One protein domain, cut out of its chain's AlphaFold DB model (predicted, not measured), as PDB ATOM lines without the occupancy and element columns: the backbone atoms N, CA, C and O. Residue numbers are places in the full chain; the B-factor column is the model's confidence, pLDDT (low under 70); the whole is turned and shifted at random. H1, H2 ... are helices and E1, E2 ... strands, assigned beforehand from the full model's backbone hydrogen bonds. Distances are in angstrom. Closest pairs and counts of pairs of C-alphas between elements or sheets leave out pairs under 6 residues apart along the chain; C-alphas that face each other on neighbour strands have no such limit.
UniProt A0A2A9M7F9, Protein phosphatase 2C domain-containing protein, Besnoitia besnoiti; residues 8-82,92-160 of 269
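Overview. This is residues 8 to 82 and 92 to 160 of the 269 residues of the protein "Protein phosphatase 2C domain-containing protein" of Besnoitia besnoiti (UniProt A0A2A9M7F9). An elongated domain has a twisted three-stranded sheet, E1, E4 and E8, as its long body, with the small sheet of E2 and E3 at one end and a loop-rich head, holding H2, the hairpin E6 and E7, and H3, at the other. Residues 35 to 36 tie E2 to E8 by short antiparallel pairings, and H1 sits in a loop away from the three-stranded sheet. The printed part has 144 residues, with three named helices and eight named strands in the order E1 E2 H1 E3 E4 E5 H2 E6 E7 H3 E8; the sheets E1 - E4 - E8, E2 - E3 and E6 - E7 are antiparallel. The class is mixed, helices and strands, though under half of the residues are in named elements. It is only just loose, close to compact, with a radius of gyration of the C-alphas of 17.7 A and spans of 52 by 30 by 29 A.

Arrangement. Edge strand E1, residues 15 to 22, is antiparallel to inner strand E4, residues 68 to 75, at 168 degrees, with N 17 and O 73 2.8 A apart, within hydrogen-bond range. E4 is also antiparallel to edge strand E8, residues 153 to 159, at 155 degrees, with N 70 and O 157 at 2.8 A. E2, residues 27 to 32, is antiparallel to E3, residues 57 to 61, at 138 degrees, with N 29 and O 59 at 2.9 A. E2 and E8 are near each other, with 5 pairs of C-alphas within 10 A. H1, residues 46 to 49, is not on the three-stranded sheet. E5, residues 79 to 82, pairs with no named strand; its closest C-alpha to E1 is that of Arg 79, 6.7 A from Thr 16. H2, residues 100 to 108, and E6, residues 113 to 116, come closest at the C-alphas of Arg 103 and Val 113, 6.7 A apart. E6 forms a hairpin with E7, residues 119 to 122, with N 114 and O 121 at 2.9 A. H3, residues 135 to 138, touches no helix. In H2 every O i to N i+4 pair is within hydrogen-bond range; H1 and H3 are too short for such a pair.

Along the chain. E1 begins at C-alpha 15, (264.843, 269.393, 329.486), and is 22.9 A long; E4 is 22.6 A, E8 19.1 A, E2 16.3 A, E3 12.2 A and H2 12.1 A. E8 ends at C-alpha 159, (257.193, 274.634, 310.431).

Size, cuts and confidence. The C-alphas farthest apart, of Pro 64 and Ala 142, are 52.4 A apart. Residues 83 to 91 are not printed, and C-alphas 82 and 92 are 10.2 A apart across the cut. The links E2 to H1, E7 to H3 and H3 to E8 are long. Residues 8 to 11 and 39 to 54 are under 70 in pLDDT; the mean of the printed part is 87.5.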
ATOM      1  N   PRO A   8     276.078 259.171 345.944       52.28
ATOM      2  CA  PRO A   8     275.813 260.579 345.686       52.28
ATOM      3  C   PRO A   8     274.396 260.669 345.124       52.28
ATOM      4  O   PRO A   8     274.003 259.848 344.292       52.28
ATOM      5  N   LEU A   9     273.594 261.586 345.666       49.59
ATOM      6  CA  LEU A   9     272.234 261.790 345.190       49.59
ATOM      7  C   LEU A   9     272.350 262.323 343.759       49.59
ATOM      8  O   LEU A   9     272.621 263.501 343.549       49.59
ATOM      9  N   VAL A  10     272.209 261.426 342.790       59.50
ATOM     10  CA  VAL A  10     272.135 261.778 341.379       59.50
ATOM     11  C   VAL A  10     270.755 262.364 341.152       59.50
ATOM     12  O   VAL A  10     269.746 261.693 341.365       59.50
ATOM     13  N   VAL A  11     270.720 263.633 340.768       67.19
ATOM     14  CA  VAL A  11     269.490 264.332 340.406       67.19
ATOM     15  C   VAL A  11     269.777 264.985 339.071       67.19
ATOM     16  O   VAL A  11     270.074 266.179 338.988       67.19
ATOM     17  N   SER A  12     269.752 264.153 338.036       74.44
ATOM     18  CA  SER A  12     269.840 264.589 336.654       74.44
ATOM     19  C   SER A  12     268.449 264.984 336.186       74.44
ATOM     20  O   SER A  12     267.495 264.224 336.342       74.44
ATOM     21  N   SER A  13     268.318 266.165 335.595       84.44
ATOM     22  CA  SER A  13     267.097 266.542 334.886       84.44
ATOM     23  C   SER A  13     267.431 266.902 333.449       84.44
ATOM     24  O   SER A  13     268.219 267.823 333.196       84.44
ATOM     25  N   ALA A  14     266.825 266.163 332.523       90.06
ATOM     26  CA  ALA A  14     266.770 266.528 331.121       90.06
ATOM     27  C   ALA A  14     265.676 267.583 330.901       90.06
ATOM     28  O   ALA A  14     264.694 267.651 331.642       90.06
ATOM     29  N   ALA A  15     265.852 268.431 329.893       91.62
ATOM     30  CA  ALA A  15     264.843 269.393 329.486       91.62
ATOM     31  C   ALA A  15     264.893 269.625 327.977       91.62
ATOM     32  O   ALA A  15     265.952 269.895 327.407       91.62
ATOM     33  N   THR A  16     263.721 269.599 327.354       94.44
ATOM     34  CA  THR A  16     263.536 269.961 325.950       94.44
ATOM     35  C   THR A  16     262.453 271.024 325.859       94.44
ATOM     36  O   THR A  16     261.349 270.850 326.371       94.44
ATOM     37  N   ILE A  17     262.769 272.144 325.213       94.69
ATOM     38  CA  ILE A  17     261.858 273.276 325.034       94.69
ATOM     39  C   ILE A  17     261.757 273.569 323.544       94.69
ATOM     40  O   ILE A  17     262.771 273.679 322.857       94.69
ATOM     41  N   VAL A  18     260.530 273.736 323.054       95.25
ATOM     42  CA  VAL A  18     260.264 274.211 321.694       95.25
ATOM     43  C   VAL A  18     259.494 275.521 321.778       95.25
ATOM     44  O   VAL A  18     258.347 275.548 322.219       95.25
ATOM     45  N   ILE A  19     260.128 276.614 321.356       94.75
ATOM     46  CA  ILE A  19     259.485 277.927 321.243       94.75
ATOM     47  C   ILE A  19     258.980 278.080 319.815       94.75
ATOM     48  O   ILE A  19     259.755 277.967 318.867       94.75
ATOM     49  N   ILE A  20     257.687 278.355 319.671       94.12
ATOM     50  CA  ILE A  20     257.025 278.514 318.377       94.12
ATOM     51  C   ILE A  20     256.807 280.005 318.126       94.12
ATOM     52  O   ILE A  20     256.001 280.650 318.794       94.12
ATOM     53  N   GLU A  21     257.515 280.554 317.147       93.00
ATOM     54  CA  GLU A  21     257.421 281.952 316.742       93.00
ATOM     55  C   GLU A  21     256.714 282.061 315.388       93.00
ATOM     56  O   GLU A  21     257.166 281.500 314.390       93.00
ATOM     57  N   LYS A  22     255.615 282.820 315.318       92.50
ATOM     58  CA  LYS A  22     255.001 283.185 314.035       92.50
ATOM     59  C   LYS A  22     255.770 284.351 313.418       92.50
ATOM     60  O   LYS A  22     255.695 285.475 313.912       92.50
ATOM     61  N   VAL A  23     256.468 284.093 312.317       94.75
ATOM     62  CA  VAL A  23     257.323 285.083 311.656       94.75
ATOM     63  C   VAL A  23     256.459 286.039 310.836       94.75
ATOM     64  O   VAL A  23     255.808 285.644 309.871       94.75
ATOM     65  N   THR A  24     256.446 287.316 311.215       92.44
ATOM     66  CA  THR A  24     255.649 288.362 310.544       92.44
ATOM     67  C   THR A  24     256.446 289.183 309.537       92.44
ATOM     68  O   THR A  24     255.863 289.762 308.625       92.44
ATOM     69  N   THR A  25     257.772 289.237 309.692       95.25
ATOM     70  CA  THR A  25     258.678 289.955 308.789       95.25
ATOM     71  C   THR A  25     259.471 288.941 307.970       95.25
ATOM     72  O   THR A  25     260.317 288.250 308.542       95.25
ATOM     73  N   PRO A  26     259.215 288.820 306.654       95.88
ATOM     74  CA  PRO A  26     259.880 287.814 305.846       95.88
ATOM     75  C   PRO A  26     261.393 288.006 305.767       95.88
ATOM     76  O   PRO A  26     261.878 289.123 305.574       95.88
ATOM     77  N   ARG A  27     262.141 286.905 305.865       95.69
ATOM     78  CA  ARG A  27     263.603 286.891 305.713       95.69
ATOM     79  C   ARG A  27     264.077 285.604 305.051       95.69
ATOM     80  O   ARG A  27     263.446 284.559 305.202       95.69
ATOM     81  N   LYS A  28     265.183 285.693 304.315       95.69
ATOM     82  CA  LYS A  28     265.829 284.534 303.693       95.69
ATOM     83  C   LYS A  28     266.670 283.789 304.720       95.69
ATOM     84  O   LYS A  28     267.369 284.429 305.500       95.69
ATOM     85  N   VAL A  29     266.603 282.467 304.678       93.81
ATOM     86  CA  VAL A  29     267.432 281.559 305.471       93.81
ATOM     87  C   VAL A  29     267.878 280.391 304.605       93.81
ATOM     88  O   VAL A  29     267.220 280.053 303.619       93.81
ATOM     89  N   GLU A  30     268.980 279.765 304.992       92.50
ATOM     90  CA  GLU A  30     269.432 278.515 304.394       92.50
ATOM     91  C   GLU A  30     268.915 277.339 305.223       92.50
ATOM     92  O   GLU A  30     268.958 277.363 306.457       92.50
ATOM     93  N   THR A  31     268.405 276.310 304.554       90.25
ATOM     94  CA  THR A  31     267.829 275.132 305.199       90.25
ATOM     95  C   THR A  31     268.397 273.848 304.621       90.25
ATOM     96  O   THR A  31     268.686 273.765 303.431       90.25
ATOM     97  N   ARG A  32     268.496 272.813 305.454       87.94
ATOM     98  CA  ARG A  32     268.539 271.416 305.008       87.94
ATOM     99  C   ARG A  32     267.261 270.774 305.522       87.94
ATOM    100  O   ARG A  32     267.036 270.783 306.733       87.94
ATOM    101  N   GLY A  33     266.402 270.286 304.625       88.94
ATOM    102  CA  GLY A  33     265.064 269.833 305.010       88.94
ATOM    103  C   GLY A  33     264.298 270.938 305.749       88.94
ATOM    104  O   GLY A  33     264.193 272.056 305.251       88.94
ATOM    105  N   ARG A  34     263.810 270.656 306.964       91.69
ATOM    106  CA  ARG A  34     263.172 271.659 307.841       91.69
ATOM    107  C   ARG A  34     264.134 272.405 308.764       91.69
ATOM    108  O   ARG A  34     263.725 273.398 309.365       91.69
ATOM    109  N   GLN A  35     265.378 271.949 308.898       92.44
ATOM    110  CA  GLN A  35     266.363 272.570 309.781       92.44
ATOM    111  C   GLN A  35     266.961 273.810 309.117       92.44
ATOM    112  O   GLN A  35     267.410 273.756 307.975       92.44
ATOM    113  N   ILE A  36     267.013 274.916 309.852       92.44
ATOM    114  CA  ILE A  36     267.687 276.149 309.447       92.44
ATOM    115  C   ILE A  36     269.163 276.052 309.844       92.44
ATOM    116  O   ILE A  36     269.490 275.704 310.980       92.44
ATOM    117  N   VAL A  37     270.051 276.355 308.900       87.44
ATOM    118  CA  VAL A  37     271.506 276.231 309.034       87.44
ATOM    119  C   VAL A  37     272.176 277.572 308.719       87.44
ATOM    120  O   VAL A  37     272.675 277.802 307.626       87.44
ATOM    121  N   GLU A  38     272.179 278.495 309.679       72.56
ATOM    122  CA  GLU A  38     272.874 279.783 309.542       72.56
ATOM    123  C   GLU A  38     274.338 279.653 310.011       72.56
ATOM    124  O   GLU A  38     274.586 279.672 311.206       72.56
ATOM    125  N   GLY A  39     275.300 279.524 309.082       60.12
ATOM    126  CA  GLY A  39     276.737 279.826 309.270       60.12
ATOM    127  C   GLY A  39     277.521 279.161 310.431       60.12
ATOM    128  O   GLY A  39     277.341 279.495 311.592       60.12
ATOM    129  N   GLN A  40     278.538 278.359 310.067       47.81
ATOM    130  CA  GLN A  40     279.350 277.440 310.898       47.81
ATOM    131  C   GLN A  40     278.525 276.313 311.518       47.81
ATOM    132  O   GLN A  40     277.837 276.509 312.508       47.81
ATOM    133  N   GLU A  41     278.625 275.135 310.892       49.28
ATOM    134  CA  GLU A  41     277.877 273.916 311.197       49.28
ATOM    135  C   GLU A  41     277.837 273.623 312.713       49.28
ATOM    136  O   GLU A  41     278.800 273.054 313.236       49.28
ATOM    137  N   PRO A  42     276.724 273.887 313.439       51.66
ATOM    138  CA  PRO A  42     276.357 272.905 314.447       51.66
ATOM    139  C   PRO A  42     276.247 271.600 313.668       51.66
ATOM    140  O   PRO A  42     275.672 271.635 312.576       51.66
ATOM    141  N   GLU A  43     276.850 270.507 314.156       56.62
ATOM    142  CA  GLU A  43     276.709 269.181 313.545       56.62
ATOM    143  C   GLU A  43     275.272 269.073 313.045       56.62
ATOM    144  O   GLU A  43     274.321 268.995 313.842       56.62
ATOM    145  N   VAL A  44     275.094 269.164 311.716       54.50
ATOM    146  CA  VAL A  44     273.828 268.776 311.113       54.50
ATOM    147  C   VAL A  44     273.612 267.407 311.713       54.50
ATOM    148  O   VAL A  44     274.584 266.654 311.836       54.50
ATOM    149  N   LEU A  45     272.420 267.123 312.227       59.09
ATOM    150  CA  LEU A  45     272.153 265.782 312.718       59.09
ATOM    151  C   LEU A  45     272.311 264.883 311.483       59.09
ATOM    152  O   LEU A  45     271.380 264.680 310.730       59.09
ATOM    153  N   ILE A  46     273.523 264.432 311.161       48.22
ATOM    154  CA  ILE A  46     273.825 263.675 309.944       48.22
ATOM    155  C   ILE A  46     273.118 262.315 310.057       48.22
ATOM    156  O   ILE A  46     272.763 261.702 309.053       48.22
ATOM    157  N   GLN A  47     272.806 261.904 311.293       48.97
ATOM    158  CA  GLN A  47     271.919 260.793 311.626       48.97
ATOM    159  C   GLN A  47     270.454 261.026 311.188       48.97
ATOM    160  O   GLN A  47     269.809 260.080 310.743       48.97
ATOM    161  N   HIS A  48     269.975 262.276 311.166       52.34
ATOM    162  CA  HIS A  48     268.591 262.687 310.859       52.34
ATOM    163  C   HIS A  48     268.106 262.292 309.468       52.34
ATOM    164  O   HIS A  48     266.916 262.117 309.226       52.34
ATOM    165  N   TYR A  49     269.033 262.165 308.528       52.31
ATOM    166  CA  TYR A  49     268.705 261.920 307.133       52.31
ATOM    167  C   TYR A  49     269.005 260.496 306.695       52.31
ATOM    168  O   TYR A  49     268.956 260.204 305.502       52.31
ATOM    169  N   ARG A  50     269.317 259.589 307.633       57.06
ATOM    170  CA  ARG A  50     269.531 258.168 307.312       57.06
ATOM    171  C   ARG A  50     270.597 257.983 306.216       57.06
ATOM    172  O   ARG A  50     270.464 257.135 305.338       57.06
ATOM    173  N   GLY A  51     271.631 258.831 306.225       53.66
ATOM    174  CA  GLY A  51     272.690 258.858 305.208       53.66
ATOM    175  C   GLY A  51     272.384 259.673 303.944       53.66
ATOM    176  O   GLY A  51     273.238 259.762 303.064       53.66
ATOM    177  N   GLN A  52     271.210 260.295 303.834       53.84
ATOM    178  CA  GLN A  52     270.952 261.340 302.846       53.84
ATOM    179  C   GLN A  52     271.552 262.655 303.370       53.84
ATOM    180  O   GLN A  52     271.628 262.884 304.566       53.84
ATOM    181  N   ASN A  53     272.067 263.525 302.514       62.41
ATOM    182  CA  ASN A  53     272.478 264.867 302.930       62.41
ATOM    183  C   ASN A  53     271.655 265.808 302.059       62.41
ATOM    184  O   ASN A  53     272.039 266.015 300.903       62.41
ATOM    185  N   PRO A  54     270.471 266.253 302.525       68.19
ATOM    186  CA  PRO A  54     269.631 267.114 301.719       68.19
ATOM    187  C   PRO A  54     270.429 268.338 301.338       68.19
ATOM    188  O   PRO A  54     271.231 268.861 302.122       68.19
ATOM    189  N   GLN A  55     270.226 268.752 300.097       78.81
ATOM    190  CA  GLN A  55     270.932 269.898 299.582       78.81
ATOM    191  C   GLN A  55     270.537 271.141 300.372       78.81
ATOM    192  O   GLN A  55     269.451 271.231 300.945       78.81
ATOM    193  N   LEU A  56     271.475 272.076 300.432       86.31
ATOM    194  CA  LEU A  56     271.214 273.385 300.990       86.31
ATOM    195  C   LEU A  56     270.192 274.090 300.095       86.31
ATOM    196  O   LEU A  56     270.412 274.227 298.891       86.31
ATOM    197  N   GLU A  57     269.092 274.531 300.686       89.62
ATOM    198  CA  GLU A  57     268.014 275.228 299.995       89.62
ATOM    199  C   GLU A  57     267.808 276.615 300.605       89.62
ATOM    200  O   GLU A  57     267.921 276.800 301.816       89.62
ATOM    201  N   GLU A  58     267.494 277.604 299.767       92.56
ATOM    202  CA  GLU A  58     267.082 278.925 300.242       92.56
ATOM    203  C   GLU A  58     265.574 278.909 300.522       92.56
ATOM    204  O   GLU A  58     264.766 278.603 299.639       92.56
ATOM    205  N   LYS A  59     265.179 279.287 301.739       93.94
ATOM    206  CA  LYS A  59     263.776 279.407 302.144       93.94
ATOM    207  C   LYS A  59     263.476 280.823 302.624       93.94
ATOM    208  O   LYS A  59     264.313 281.493 303.225       93.94
ATOM    209  N   VAL A  60     262.252 281.286 302.382       96.44
ATOM    210  CA  VAL A  60     261.753 282.561 302.918       96.44
ATOM    211  C   VAL A  60     260.896 282.270 304.148       96.44
ATOM    212  O   VAL A  60     259.749 281.839 304.014       96.44
ATOM    213  N   LEU A  61     261.438 282.501 305.345       96.25
ATOM    214  CA  LEU A  61     260.655 282.462 306.586       96.25
ATOM    215  C   LEU A  61     259.616 283.578 306.593       96.25
ATOM    216  O   LEU A  61     259.857 284.647 306.035       96.25
ATOM    217  N   GLY A  62     258.470 283.334 307.225       94.19
ATOM    218  CA  GLY A  62     257.323 284.247 307.232       94.19
ATOM    219  C   GLY A  62     256.495 284.213 305.944       94.19
ATOM    220  O   GLY A  62     255.519 284.950 305.820       94.19
ATOM    221  N   SER A  63     256.860 283.361 304.982       94.94
ATOM    222  CA  SER A  63     256.015 283.044 303.826       94.94
ATOM    223  C   SER A  63     254.897 282.061 304.213       94.94
ATOM    224  O   SER A  63     255.006 281.393 305.243       94.94
ATOM    225  N   PRO A  64     253.840 281.906 303.390       90.88
ATOM    226  CA  PRO A  64     252.801 280.898 303.624       90.88
ATOM    227  C   PRO A  64     253.324 279.458 303.756       90.88
ATOM    228  O   PRO A  64     252.713 278.659 304.459       90.88
ATOM    229  N   ASP A  65     254.466 279.146 303.133       91.19
ATOM    230  CA  ASP A  65     255.073 277.809 303.149       91.19
ATOM    231  C   ASP A  65     256.051 277.591 304.319       91.19
ATOM    232  O   ASP A  65     256.487 276.464 304.557       91.19
ATOM    233  N   ALA A  66     256.431 278.658 305.028       94.38
ATOM    234  CA  ALA A  66     257.284 278.613 306.218       94.38
ATOM    235  C   ALA A  66     256.909 279.723 307.228       94.38
ATOM    236  O   ALA A  66     257.723 280.610 307.510       94.38
ATOM    237  N   PRO A  67     255.667 279.723 307.751       95.56
ATOM    238  CA  PRO A  67     255.165 280.798 308.604       95.56
ATOM    239  C   PRO A  67     255.731 280.776 310.029       95.56
ATOM    240  O   PRO A  67     255.679 281.802 310.711       95.56
ATOM    241  N   PHE A  68     256.254 279.635 310.492       96.19
ATOM    242  CA  PHE A  68     256.719 279.466 311.867       96.19
ATOM    243  C   PHE A  68     258.215 279.176 311.939       96.19
ATOM    244  O   PHE A  68     258.728 278.356 311.178       96.19
ATOM    245  N   LEU A  69     258.881 279.814 312.898       96.31
ATOM    246  CA  LEU A  69     260.228 279.499 313.353       96.31
ATOM    247  C   LEU A  69     260.125 278.744 314.680       96.31
ATOM    248  O   LEU A  69     259.471 279.198 315.616       96.31
ATOM    249  N   LEU A  70     260.778 277.593 314.751       96.44
ATOM    250  CA  LEU A  70     260.909 276.789 315.954       96.44
ATOM    251  C   LEU A  70     262.307 276.993 316.531       96.44
ATOM    252  O   LEU A  70     263.298 276.741 315.843       96.44
ATOM    253  N   HIS A  71     262.382 277.409 317.792       95.88
ATOM    254  CA  HIS A  71     263.620 277.403 318.569       95.88
ATOM    255  C   HIS A  71     263.599 276.164 319.454       95.88
ATOM    256  O   HIS A  71     262.779 276.073 320.369       95.88
ATOM    257  N   VAL A  72     264.464 275.201 319.160       95.50
ATOM    258  CA  VAL A  72     264.528 273.919 319.858       95.50
ATOM    259  C   VAL A  72     265.742 273.939 320.767       95.50
ATOM    260  O   VAL A  72     266.871 274.022 320.295       95.50
ATOM    261  N   VAL A  73     265.501 273.890 322.070       95.75
ATOM    262  CA  VAL A  73     266.530 273.927 323.110       95.75
ATOM    263  C   VAL A  73     266.516 272.581 323.816       95.75
ATOM    264  O   VAL A  73     265.502 272.222 324.411       95.75
ATOM    265  N   ASN A  74     267.622 271.842 323.757       95.19
ATOM    266  CA  ASN A  74     267.737 270.528 324.377       95.19
ATOM    267  C   ASN A  74     268.881 270.461 325.381       95.19
ATOM    268  O   ASN A  74     269.988 270.927 325.116       95.19
ATOM    269  N   ILE A  75     268.644 269.802 326.505       95.25
ATOM    270  CA  ILE A  75     269.682 269.353 327.420       95.25
ATOM    271  C   ILE A  75     269.302 267.984 327.990       95.25
ATOM    272  O   ILE A  75     268.396 267.888 328.802       95.25
ATOM    273  N   GLY A  76     270.005 266.933 327.573       94.62
ATOM    274  CA  GLY A  76     269.824 265.570 328.075       94.62
ATOM    275  C   GLY A  76     269.478 264.630 326.926       94.62
ATOM    276  O   GLY A  76     269.907 264.862 325.797       94.62
ATOM    277  N   ASP A  77     268.701 263.598 327.216       93.62
ATOM    278  CA  ASP A  77     268.237 262.534 326.310       93.62
ATOM    279  C   ASP A  77     266.719 262.572 326.059       93.62
ATOM    280  O   ASP A  77     266.161 261.687 325.416       93.62
ATOM    281  N   SER A  78     266.045 263.633 326.511       95.06
ATOM    282  CA  SER A  78     264.711 263.969 326.017       95.06
ATOM    283  C   SER A  78     264.768 264.431 324.561       95.06
ATOM    284  O   SER A  78     265.778 264.940 324.060       95.06
ATOM    285  N   ARG A  79     263.659 264.219 323.858       95.25
ATOM    286  CA  ARG A  79     263.613 264.246 322.402       95.25
ATOM    287  C   ARG A  79     262.453 265.064 321.873       95.25
ATOM    288  O   ARG A  79     261.401 265.165 322.502       95.25
ATOM    289  N   ALA A  80     262.636 265.633 320.684       96.56
ATOM    290  CA  ALA A  80     261.559 266.291 319.956       96.56
ATOM    291  C   ALA A  80     261.567 265.913 318.472       96.56
ATOM    292  O   ALA A  80     262.619 265.871 317.842       96.56
ATOM    293  N   VAL A  81     260.389 265.683 317.898       96.06
ATOM    294  CA  VAL A  81     260.178 265.360 316.480       96.06
ATOM    295  C   VAL A  81     259.200 266.336 315.857       96.06
ATOM    296  O   VAL A  81     258.135 266.595 316.413       96.06
ATOM    297  N   LEU A  82     259.538 266.819 314.664       96.12
ATOM    298  CA  LEU A  82     258.609 267.483 313.757       96.12
ATOM    299  C   LEU A  82     258.125 266.463 312.724       96.12
ATOM    300  O   LEU A  82     258.893 266.032 311.868       96.12
ATOM    301  N   THR A  92     266.251 267.196 318.014       93.81
ATOM    302  CA  THR A  92     267.248 267.166 319.093       93.81
ATOM    303  C   THR A  92     268.288 266.072 318.861       93.81
ATOM    304  O   THR A  92     268.057 265.130 318.108       93.81
ATOM    305  N   LYS A  93     269.440 266.209 319.524       91.44
ATOM    306  CA  LYS A  93     270.445 265.155 319.694       91.44
ATOM    307  C   LYS A  93     270.483 264.778 321.169       91.44
ATOM    308  O   LYS A  93     270.503 265.685 322.006       91.44
ATOM    309  N   ASP A  94     270.526 263.489 321.471       92.88
ATOM    310  CA  ASP A  94     270.773 263.030 322.835       92.88
ATOM    311  C   ASP A  94     272.178 263.456 323.275       92.88
ATOM    312  O   ASP A  94     273.116 263.473 322.479       92.88
ATOM    313  N   HIS A  95     272.327 263.806 324.548       94.19
ATOM    314  CA  HIS A  95     273.614 264.142 325.145       94.19
ATOM    315  C   HIS A  95     274.184 262.944 325.905       94.19
ATOM    316  O   HIS A  95     274.018 262.820 327.125       94.19
ATOM    317  N   SER A  96     274.864 262.060 325.172       92.50
ATOM    318  CA  SER A  96     275.441 260.834 325.713       92.50
ATOM    319  C   SER A  96     276.929 260.999 326.042       92.50
ATOM    320  O   SER A  96     277.683 261.580 325.259       92.50
ATOM    321  N   PRO A  97     277.432 260.392 327.133       95.25
ATOM    322  CA  PRO A  97     278.866 260.272 327.385       95.25
ATOM    323  C   PRO A  97     279.642 259.573 326.261       95.25
ATOM    324  O   PRO A  97     280.864 259.685 326.222       95.25
ATOM    325  N   ASN A  98     278.967 258.835 325.373       93.62
ATOM    326  CA  ASN A  98     279.592 258.166 324.231       93.62
ATOM    327  C   ASN A  98     279.764 259.061 322.993       93.62
ATOM    328  O   ASN A  98     280.441 258.653 322.055       93.62
ATOM    329  N   ASP A  99     279.152 260.246 322.957       92.00
ATOM    330  CA  ASP A  99     279.330 261.168 321.836       92.00
ATOM    331  C   ASP A  99     280.764 261.705 321.815       92.00
ATOM    332  O   ASP A  99     281.256 262.165 322.841       92.00
ATOM    333  N   ASP A 100     281.430 261.715 320.658       91.19
ATOM    334  CA  ASP A 100     282.865 262.036 320.560       91.19
ATOM    335  C   ASP A 100     283.244 263.374 321.224       91.19
ATOM    336  O   ASP A 100     284.204 263.447 321.997       91.19
ATOM    337  N   ASN A 101     282.463 264.430 320.974       91.00
ATOM    338  CA  ASN A 101     282.690 265.751 321.569       91.00
ATOM    339  C   ASN A 101     282.436 265.761 323.086       91.00
ATOM    340  O   ASN A 101     283.176 266.400 323.838       91.00
ATOM    341  N   GLU A 102     281.410 265.041 323.544       94.94
ATOM    342  CA  GLU A 102     281.057 264.951 324.962       94.94
ATOM    343  C   GLU A 102     282.091 264.131 325.725       94.94
ATOM    344  O   GLU A 102     282.600 264.579 326.752       94.94
ATOM    345  N   ARG A 103     282.462 262.972 325.181       95.75
ATOM    346  CA  ARG A 103     283.488 262.082 325.706       95.75
ATOM    347  C   ARG A 103     284.817 262.799 325.862       95.75
ATOM    348  O   ARG A 103     285.417 262.731 326.931       95.75
ATOM    349  N   LYS A 104     285.248 263.526 324.828       95.25
ATOM    350  CA  LYS A 104     286.479 264.316 324.874       95.25
ATOM    351  C   LYS A 104     286.453 265.316 326.030       95.25
ATOM    352  O   LYS A 104     287.396 265.356 326.812       95.25
ATOM    353  N   ARG A 105     285.363 266.078 326.180       95.62
ATOM    354  CA  ARG A 105     285.194 267.030 327.291       95.62
ATOM    355  C   ARG A 105     285.228 266.332 328.656       95.62
ATOM    356  O   ARG A 105     285.858 266.842 329.579       95.62
ATOM    357  N   ILE A 106     284.551 265.189 328.793       96.62
ATOM    358  CA  ILE A 106     284.508 264.403 330.037       96.62
ATOM    359  C   ILE A 106     285.912 263.924 330.426       96.62
ATOM    360  O   ILE A 106     286.328 264.100 331.572       96.62
ATOM    361  N   GLU A 107     286.655 263.364 329.471       95.50
ATOM    362  CA  GLU A 107     288.017 262.864 329.687       95.50
ATOM    363  C   GLU A 107     289.008 264.013 329.960       95.50
ATOM    364  O   GLU A 107     289.865 263.898 330.837       95.50
ATOM    365  N   GLU A 108     288.853 265.166 329.296       95.44
ATOM    366  CA  GLU A 108     289.616 266.390 329.588       95.44
ATOM    367  C   GLU A 108     289.334 266.942 330.992       95.44
ATOM    368  O   GLU A 108     290.218 267.554 331.595       95.44
ATOM    369  N   ALA A 109     288.139 266.713 331.538       95.12
ATOM    370  CA  ALA A 109     287.808 267.057 332.918       95.12
ATOM    371  C   ALA A 109     288.416 266.084 333.952       95.12
ATOM    372  O   ALA A 109     288.322 266.336 335.153       95.12
ATOM    373  N   GLY A 110     289.064 265.000 333.507       94.44
ATOM    374  CA  GLY A 110     289.676 263.980 334.362       94.44
ATOM    375  C   GLY A 110     288.728 262.858 334.796       94.44
ATOM    376  O   GLY A 110     289.147 261.986 335.557       94.44
ATOM    377  N   SER A 111     287.486 262.863 334.308       95.00
ATOM    378  CA  SER A 111     286.523 261.776 334.491       95.00
ATOM    379  C   SER A 111     286.695 260.693 333.424       95.00
ATOM    380  O   SER A 111     287.352 260.874 332.400       95.00
ATOM    381  N   THR A 112     286.085 259.538 333.658       95.00
ATOM    382  CA  THR A 112     286.129 258.383 332.760       95.00
ATOM    383  C   THR A 112     284.772 258.123 332.123       95.00
ATOM    384  O   THR A 112     283.734 258.314 332.750       95.00
ATOM    385  N   VAL A 113     284.767 257.633 330.884       96.62
ATOM    386  CA  VAL A 113     283.560 257.108 330.237       96.62
ATOM    387  C   VAL A 113     283.650 255.586 330.198       96.62
ATOM    388  O   VAL A 113     284.558 255.022 329.589       96.62
ATOM    389  N   THR A 114     282.716 254.907 330.862       94.94
ATOM    390  CA  THR A 114     282.683 253.439 330.960       94.94
ATOM    391  C   THR A 114     281.336 252.883 330.520       94.94
ATOM    392  O   THR A 114     280.289 253.408 330.881       94.94
ATOM    393  N   SER A 115     281.350 251.802 329.735       94.62
ATOM    394  CA  SER A 115     280.124 251.087 329.370       94.62
ATOM    395  C   SER A 115     279.787 250.046 330.438       94.62
ATOM    396  O   SER A 115     280.566 249.124 330.687       94.62
ATOM    397  N   VAL A 116     278.617 250.180 331.058       89.50
ATOM    398  CA  VAL A 116     278.068 249.223 332.023       89.50
ATOM    399  C   VAL A 116     276.785 248.660 331.428       89.50
ATOM    400  O   VAL A 116     275.812 249.385 331.245       89.50
ATOM    401  N   ARG A 117     276.786 247.357 331.115       86.56
ATOM    402  CA  ARG A 117     275.654 246.664 330.463       86.56
ATOM    403  C   ARG A 117     275.197 247.338 329.158       86.56
ATOM    404  O   ARG A 117     274.008 247.402 328.882       86.56
ATOM    405  N   GLY A 118     276.142 247.845 328.364       86.31
ATOM    406  CA  GLY A 118     275.854 248.501 327.084       86.31
ATOM    407  C   GLY A 118     275.508 249.990 327.186       86.31
ATOM    408  O   GLY A 118     275.459 250.653 326.159       86.31
ATOM    409  N   VAL A 119     275.351 250.539 328.396       88.81
ATOM    410  CA  VAL A 119     275.066 251.965 328.618       88.81
ATOM    411  C   VAL A 119     276.337 252.686 329.048       88.81
ATOM    412  O   VAL A 119     276.996 252.273 330.004       88.81
ATOM    413  N   PHE A 120     276.690 253.762 328.348       93.94
ATOM    414  CA  PHE A 120     277.862 254.572 328.672       93.94
ATOM    415  C   PHE A 120     277.579 255.509 329.839       93.94
ATOM    416  O   PHE A 120     276.527 256.140 329.899       93.94
ATOM    417  N   ARG A 121     278.525 255.575 330.776       95.19
ATOM    418  CA  ARG A 121     278.391 256.335 332.013       95.19
ATOM    419  C   ARG A 121     279.646 257.130 332.341       95.19
ATOM    420  O   ARG A 121     280.754 256.618 332.169       95.19
ATOM    421  N   ILE A 122     279.466 258.333 332.882       94.62
ATOM    422  CA  ILE A 122     280.533 259.120 333.512       94.62
ATOM    423  C   ILE A 122     280.860 258.486 334.860       94.62
ATOM    424  O   ILE A 122     279.977 258.322 335.704       94.62
ATOM    425  N   ASP A 123     282.118 258.090 335.032       92.94
ATOM    426  CA  ASP A 123     282.661 257.441 336.230       92.94
ATOM    427  C   ASP A 123     281.841 256.225 336.695       92.94
ATOM    428  O   ASP A 123     281.793 255.884 337.874       92.94
ATOM    429  N   GLY A 124     281.172 255.553 335.748       91.31
ATOM    430  CA  GLY A 124     280.309 254.399 336.006       91.31
ATOM    431  C   GLY A 124     278.956 254.739 336.641       91.31
ATOM    432  O   GLY A 124     278.185 253.822 336.923       91.31
ATOM    433  N   VAL A 125     278.643 256.024 336.841       90.62
ATOM    434  CA  VAL A 125     277.451 256.485 337.566       90.62
ATOM    435  C   VAL A 125     276.422 257.110 336.622       90.62
ATOM    436  O   VAL A 125     275.337 256.548 336.460       90.62
ATOM    437  N   ILE A 126     276.753 258.228 335.967       90.56
ATOM    438  CA  ILE A 126     275.773 259.068 335.255       90.56
ATOM    439  C   ILE A 126     275.656 258.697 333.778       90.56
ATOM    440  O   ILE A 126     276.673 258.627 333.101       90.56
ATOM    441  N   THR A 127     274.439 258.527 333.261       92.25
ATOM    442  CA  THR A 127     274.157 258.187 331.849       92.25
ATOM    443  C   THR A 127     274.108 259.386 330.901       92.25
ATOM    444  O   THR A 127     274.202 259.197 329.695       92.25
ATOM    445  N   LEU A 128     273.997 260.605 331.435       94.50
ATOM    446  CA  LEU A 128     273.921 261.864 330.694       94.50
ATOM    447  C   LEU A 128     275.250 262.626 330.696       94.50
ATOM    448  O   LEU A 128     275.936 262.704 331.715       94.50
ATOM    449  N   SER A 129     275.593 263.267 329.577       95.06
ATOM    450  CA  SER A 129     276.745 264.179 329.516       95.06
ATOM    451  C   SER A 129     276.381 265.632 329.836       95.06
ATOM    452  O   SER A 129     277.242 266.417 330.259       95.06
ATOM    453  N   ARG A 130     275.107 265.999 329.659       96.00
ATOM    454  CA  ARG A 130     274.564 267.329 329.952       96.00
ATOM    455  C   ARG A 130     273.224 267.203 330.668       96.00
ATOM    456  O   ARG A 130     272.333 266.521 330.177       96.00
ATOM    457  N   ALA A 131     273.075 267.901 331.787       94.62
ATOM    458  CA  ALA A 131     271.840 267.928 332.566       94.62
ATOM    459  C   ALA A 131     271.749 269.204 333.415       94.62
ATOM    460  O   ALA A 131     272.751 269.884 333.696       94.62
ATOM    461  N   LEU A 132     270.544 269.533 333.867       92.06
ATOM    462  CA  LEU A 132     270.345 270.384 335.040       92.06
ATOM    463  C   LEU A 132     270.549 269.523 336.304       92.06
ATOM    464  O   LEU A 132     270.291 268.326 336.267       92.06
ATOM    465  N   GLY A 133     271.049 270.107 337.400       90.06
ATOM    466  CA  GLY A 133     271.375 269.347 338.624       90.06
ATOM    467  C   GLY A 133     272.809 268.802 338.668       90.06
ATOM    468  O   GLY A 133     273.714 269.493 338.206       90.06
ATOM    469  N   ASP A 134     273.035 267.632 339.271       89.56
ATOM    470  CA  ASP A 134     274.333 266.919 339.350       89.56
ATOM    471  C   ASP A 134     275.575 267.800 339.588       89.56
ATOM    472  O   ASP A 134     276.589 267.729 338.887       89.56
ATOM    473  N   PHE A 135     275.496 268.672 340.594       90.00
ATOM    474  CA  PHE A 135     276.534 269.665 340.887       90.00
ATOM    475  C   PHE A 135     277.911 269.055 341.189       90.00
ATOM    476  O   PHE A 135     278.935 269.695 340.936       90.00
ATOM    477  N   ASP A 136     277.941 267.814 341.676       88.88
ATOM    478  CA  ASP A 136     279.174 267.081 341.971       88.88
ATOM    479  C   ASP A 136     279.999 266.806 340.701       88.88
ATOM    480  O   ASP A 136     281.226 266.846 340.743       88.88
ATOM    481  N   PHE A 137     279.346 266.639 339.544       89.88
ATOM    482  CA  PHE A 137     279.998 266.408 338.246       89.88
ATOM    483  C   PHE A 137     280.305 267.707 337.479       89.88
ATOM    484  O   PHE A 137     280.825 267.679 336.359       89.88
ATOM    485  N   LYS A 138     279.986 268.864 338.072       92.25
ATOM    486  CA  LYS A 138     280.173 270.200 337.477       92.25
ATOM    487  C   LYS A 138     281.356 270.957 338.065       92.25
ATOM    488  O   LYS A 138     281.536 272.136 337.763       92.25
ATOM    489  N   GLN A 139     282.162 270.300 338.895       90.31
ATOM    490  CA  GLN A 139     283.381 270.897 339.418       90.31
ATOM    491  C   GLN A 139     284.410 271.025 338.287       90.31
ATOM    492  O   GLN A 139     284.711 270.028 337.627       90.31
ATOM    493  N   PRO A 140     284.929 272.236 338.018       89.69
ATOM    494  CA  PRO A 140     285.921 272.425 336.975       89.69
ATOM    495  C   PRO A 140     287.228 271.742 337.368       89.69
ATOM    496  O   PRO A 140     287.714 271.880 338.492       89.69
ATOM    497  N   SER A 141     287.810 271.024 336.416       90.38
ATOM    498  CA  SER A 141     289.147 270.466 336.549       90.38
ATOM    499  C   SER A 141     290.209 271.579 336.476       90.38
ATOM    500  O   SER A 141     289.906 272.753 336.239       90.38
ATOM    501  N   ALA A 142     291.486 271.218 336.628       86.94
ATOM    502  CA  ALA A 142     292.603 272.159 336.524       86.94
ATOM    503  C   ALA A 142     292.658 272.928 335.185       86.94
ATOM    504  O   ALA A 142     293.223 274.020 335.140       86.94
ATOM    505  N   ASN A 143     292.079 272.386 334.106       88.00
ATOM    506  CA  ASN A 143     292.004 273.048 332.797       88.00
ATOM    507  C   ASN A 143     290.682 273.810 332.558       88.00
ATOM    508  O   ASN A 143     290.484 274.353 331.474       88.00
ATOM    509  N   GLY A 144     289.782 273.852 333.545       89.50
ATOM    510  CA  GLY A 144     288.475 274.505 333.450       89.50
ATOM    511  C   GLY A 144     287.363 273.666 332.808       89.50
ATOM    512  O   GLY A 144     286.214 274.101 332.830       89.50
ATOM    513  N   ALA A 145     287.660 272.475 332.274       91.50
ATOM    514  CA  ALA A 145     286.646 271.551 331.770       91.50
ATOM    515  C   ALA A 145     285.867 270.900 332.922       91.50
ATOM    516  O   ALA A 145     286.420 270.642 333.991       91.50
ATOM    517  N   THR A 146     284.592 270.599 332.691       93.81
ATOM    518  CA  THR A 146     283.724 269.884 333.634       93.81
ATOM    519  C   THR A 146     283.235 268.589 333.000       93.81
ATOM    520  O   THR A 146     283.014 268.543 331.788       93.81
ATOM    521  N   ALA A 147     283.038 267.539 333.801       93.88
ATOM    522  CA  ALA A 147     282.528 266.255 333.319       93.88
ATOM    523  C   ALA A 147     281.053 266.349 332.906       93.88
ATOM    524  O   ALA A 147     280.628 265.730 331.934       93.88
ATOM    525  N   MET A 148     280.290 267.240 333.534       94.62
ATOM    526  CA  MET A 148     278.930 267.582 333.133       94.62
ATOM    527  C   MET A 148     278.765 269.082 332.902       94.62
ATOM    528  O   MET A 148     279.393 269.897 333.578       94.62
ATOM    529  N   VAL A 149     277.901 269.464 331.962       95.06
ATOM    530  CA  VAL A 149     277.583 270.871 331.674       95.06
ATOM    531  C   VAL A 149     276.078 271.121 331.668       95.06
ATOM    532  O   VAL A 149     275.285 270.224 331.397       95.06
ATOM    533  N   SER A 150     275.692 272.372 331.929       95.19
ATOM    534  CA  SER A 150     274.320 272.873 331.746       95.19
ATOM    535  C   SER A 150     274.181 273.760 330.510       95.19
ATOM    536  O   SER A 150     273.441 274.738 330.521       95.19
ATOM    537  N   ILE A 151     274.937 273.441 329.459       93.50
ATOM    538  CA  ILE A 151     274.920 274.176 328.194       93.50
ATOM    539  C   ILE A 151     274.007 273.415 327.225       93.50
ATOM    540  O   ILE A 151     274.364 272.301 326.823       93.50
ATOM    541  N   PRO A 152     272.832 273.963 326.869       93.19
ATOM    542  CA  PRO A 152     271.923 273.287 325.958       93.19
ATOM    543  C   PRO A 152     272.454 273.300 324.519       93.19
ATOM    544  O   PRO A 152     273.239 274.169 324.140       93.19
ATOM    545  N   ASP A 153     271.997 272.342 323.721       91.94
ATOM    546  CA  ASP A 153     272.053 272.413 322.262       91.94
ATOM    547  C   ASP A 153     270.850 273.231 321.768       91.94
ATOM    548  O   ASP A 153     269.729 273.027 322.241       91.94
ATOM    549  N   ILE A 154     271.086 274.179 320.860       92.88
ATOM    550  CA  ILE A 154     270.047 275.058 320.313       92.88
ATOM    551  C   ILE A 154     270.019 274.889 318.803       92.88
ATOM    552  O   ILE A 154     271.015 275.119 318.117       92.88
ATOM    553  N   ARG A 155     268.851 274.519 318.284       92.56
ATOM    554  CA  ARG A 155     268.613 274.300 316.858       92.56
ATOM    555  C   ARG A 155     267.389 275.069 316.398       92.56
ATOM    556  O   ARG A 155     266.466 275.329 317.168       92.56
ATOM    557  N   TYR A 156     267.379 275.396 315.114       94.38
ATOM    558  CA  TYR A 156     266.311 276.162 314.494       94.38
ATOM    559  C   TYR A 156     265.661 275.341 313.391       94.38
ATOM    560  O   TYR A 156     266.350 274.733 312.574       94.38
ATOM    561  N   PHE A 157     264.334 275.336 313.358       95.12
ATOM    562  CA  PHE A 157     263.553 274.676 312.315       95.12
ATOM    563  C   PHE A 157     262.463 275.612 311.820       95.12
ATOM    564  O   PHE A 157     262.042 276.511 312.543       95.12
ATOM    565  N   TYR A 158     261.973 275.392 310.606       95.94
ATOM    566  CA  TYR A 158     260.727 276.009 310.174       95.94
ATOM    567  C   TYR A 158     259.597 274.988 310.138       95.94
ATOM    568  O   TYR A 158     259.789 273.832 309.757       95.94
ATOM    569  N   ALA A 159     258.401 275.441 310.490       95.94
ATOM    570  CA  ALA A 159     257.193 274.634 310.431       95.94
ATOM    571  C   ALA A 159     256.095 275.344 309.639       95.94
ATOM    572  O   ALA A 159     256.098 276.569 309.469       95.94
ATOM    573  N   THR A 160     255.162 274.549 309.136       94.88
ATOM    574  CA  THR A 160     253.970 274.993 308.423       94.88
ATOM    575  C   THR A 160     252.708 274.500 309.121       94.88
ATOM    576  O   THR A 160     252.748 273.791 310.125       94.88
TER     577      THR A 160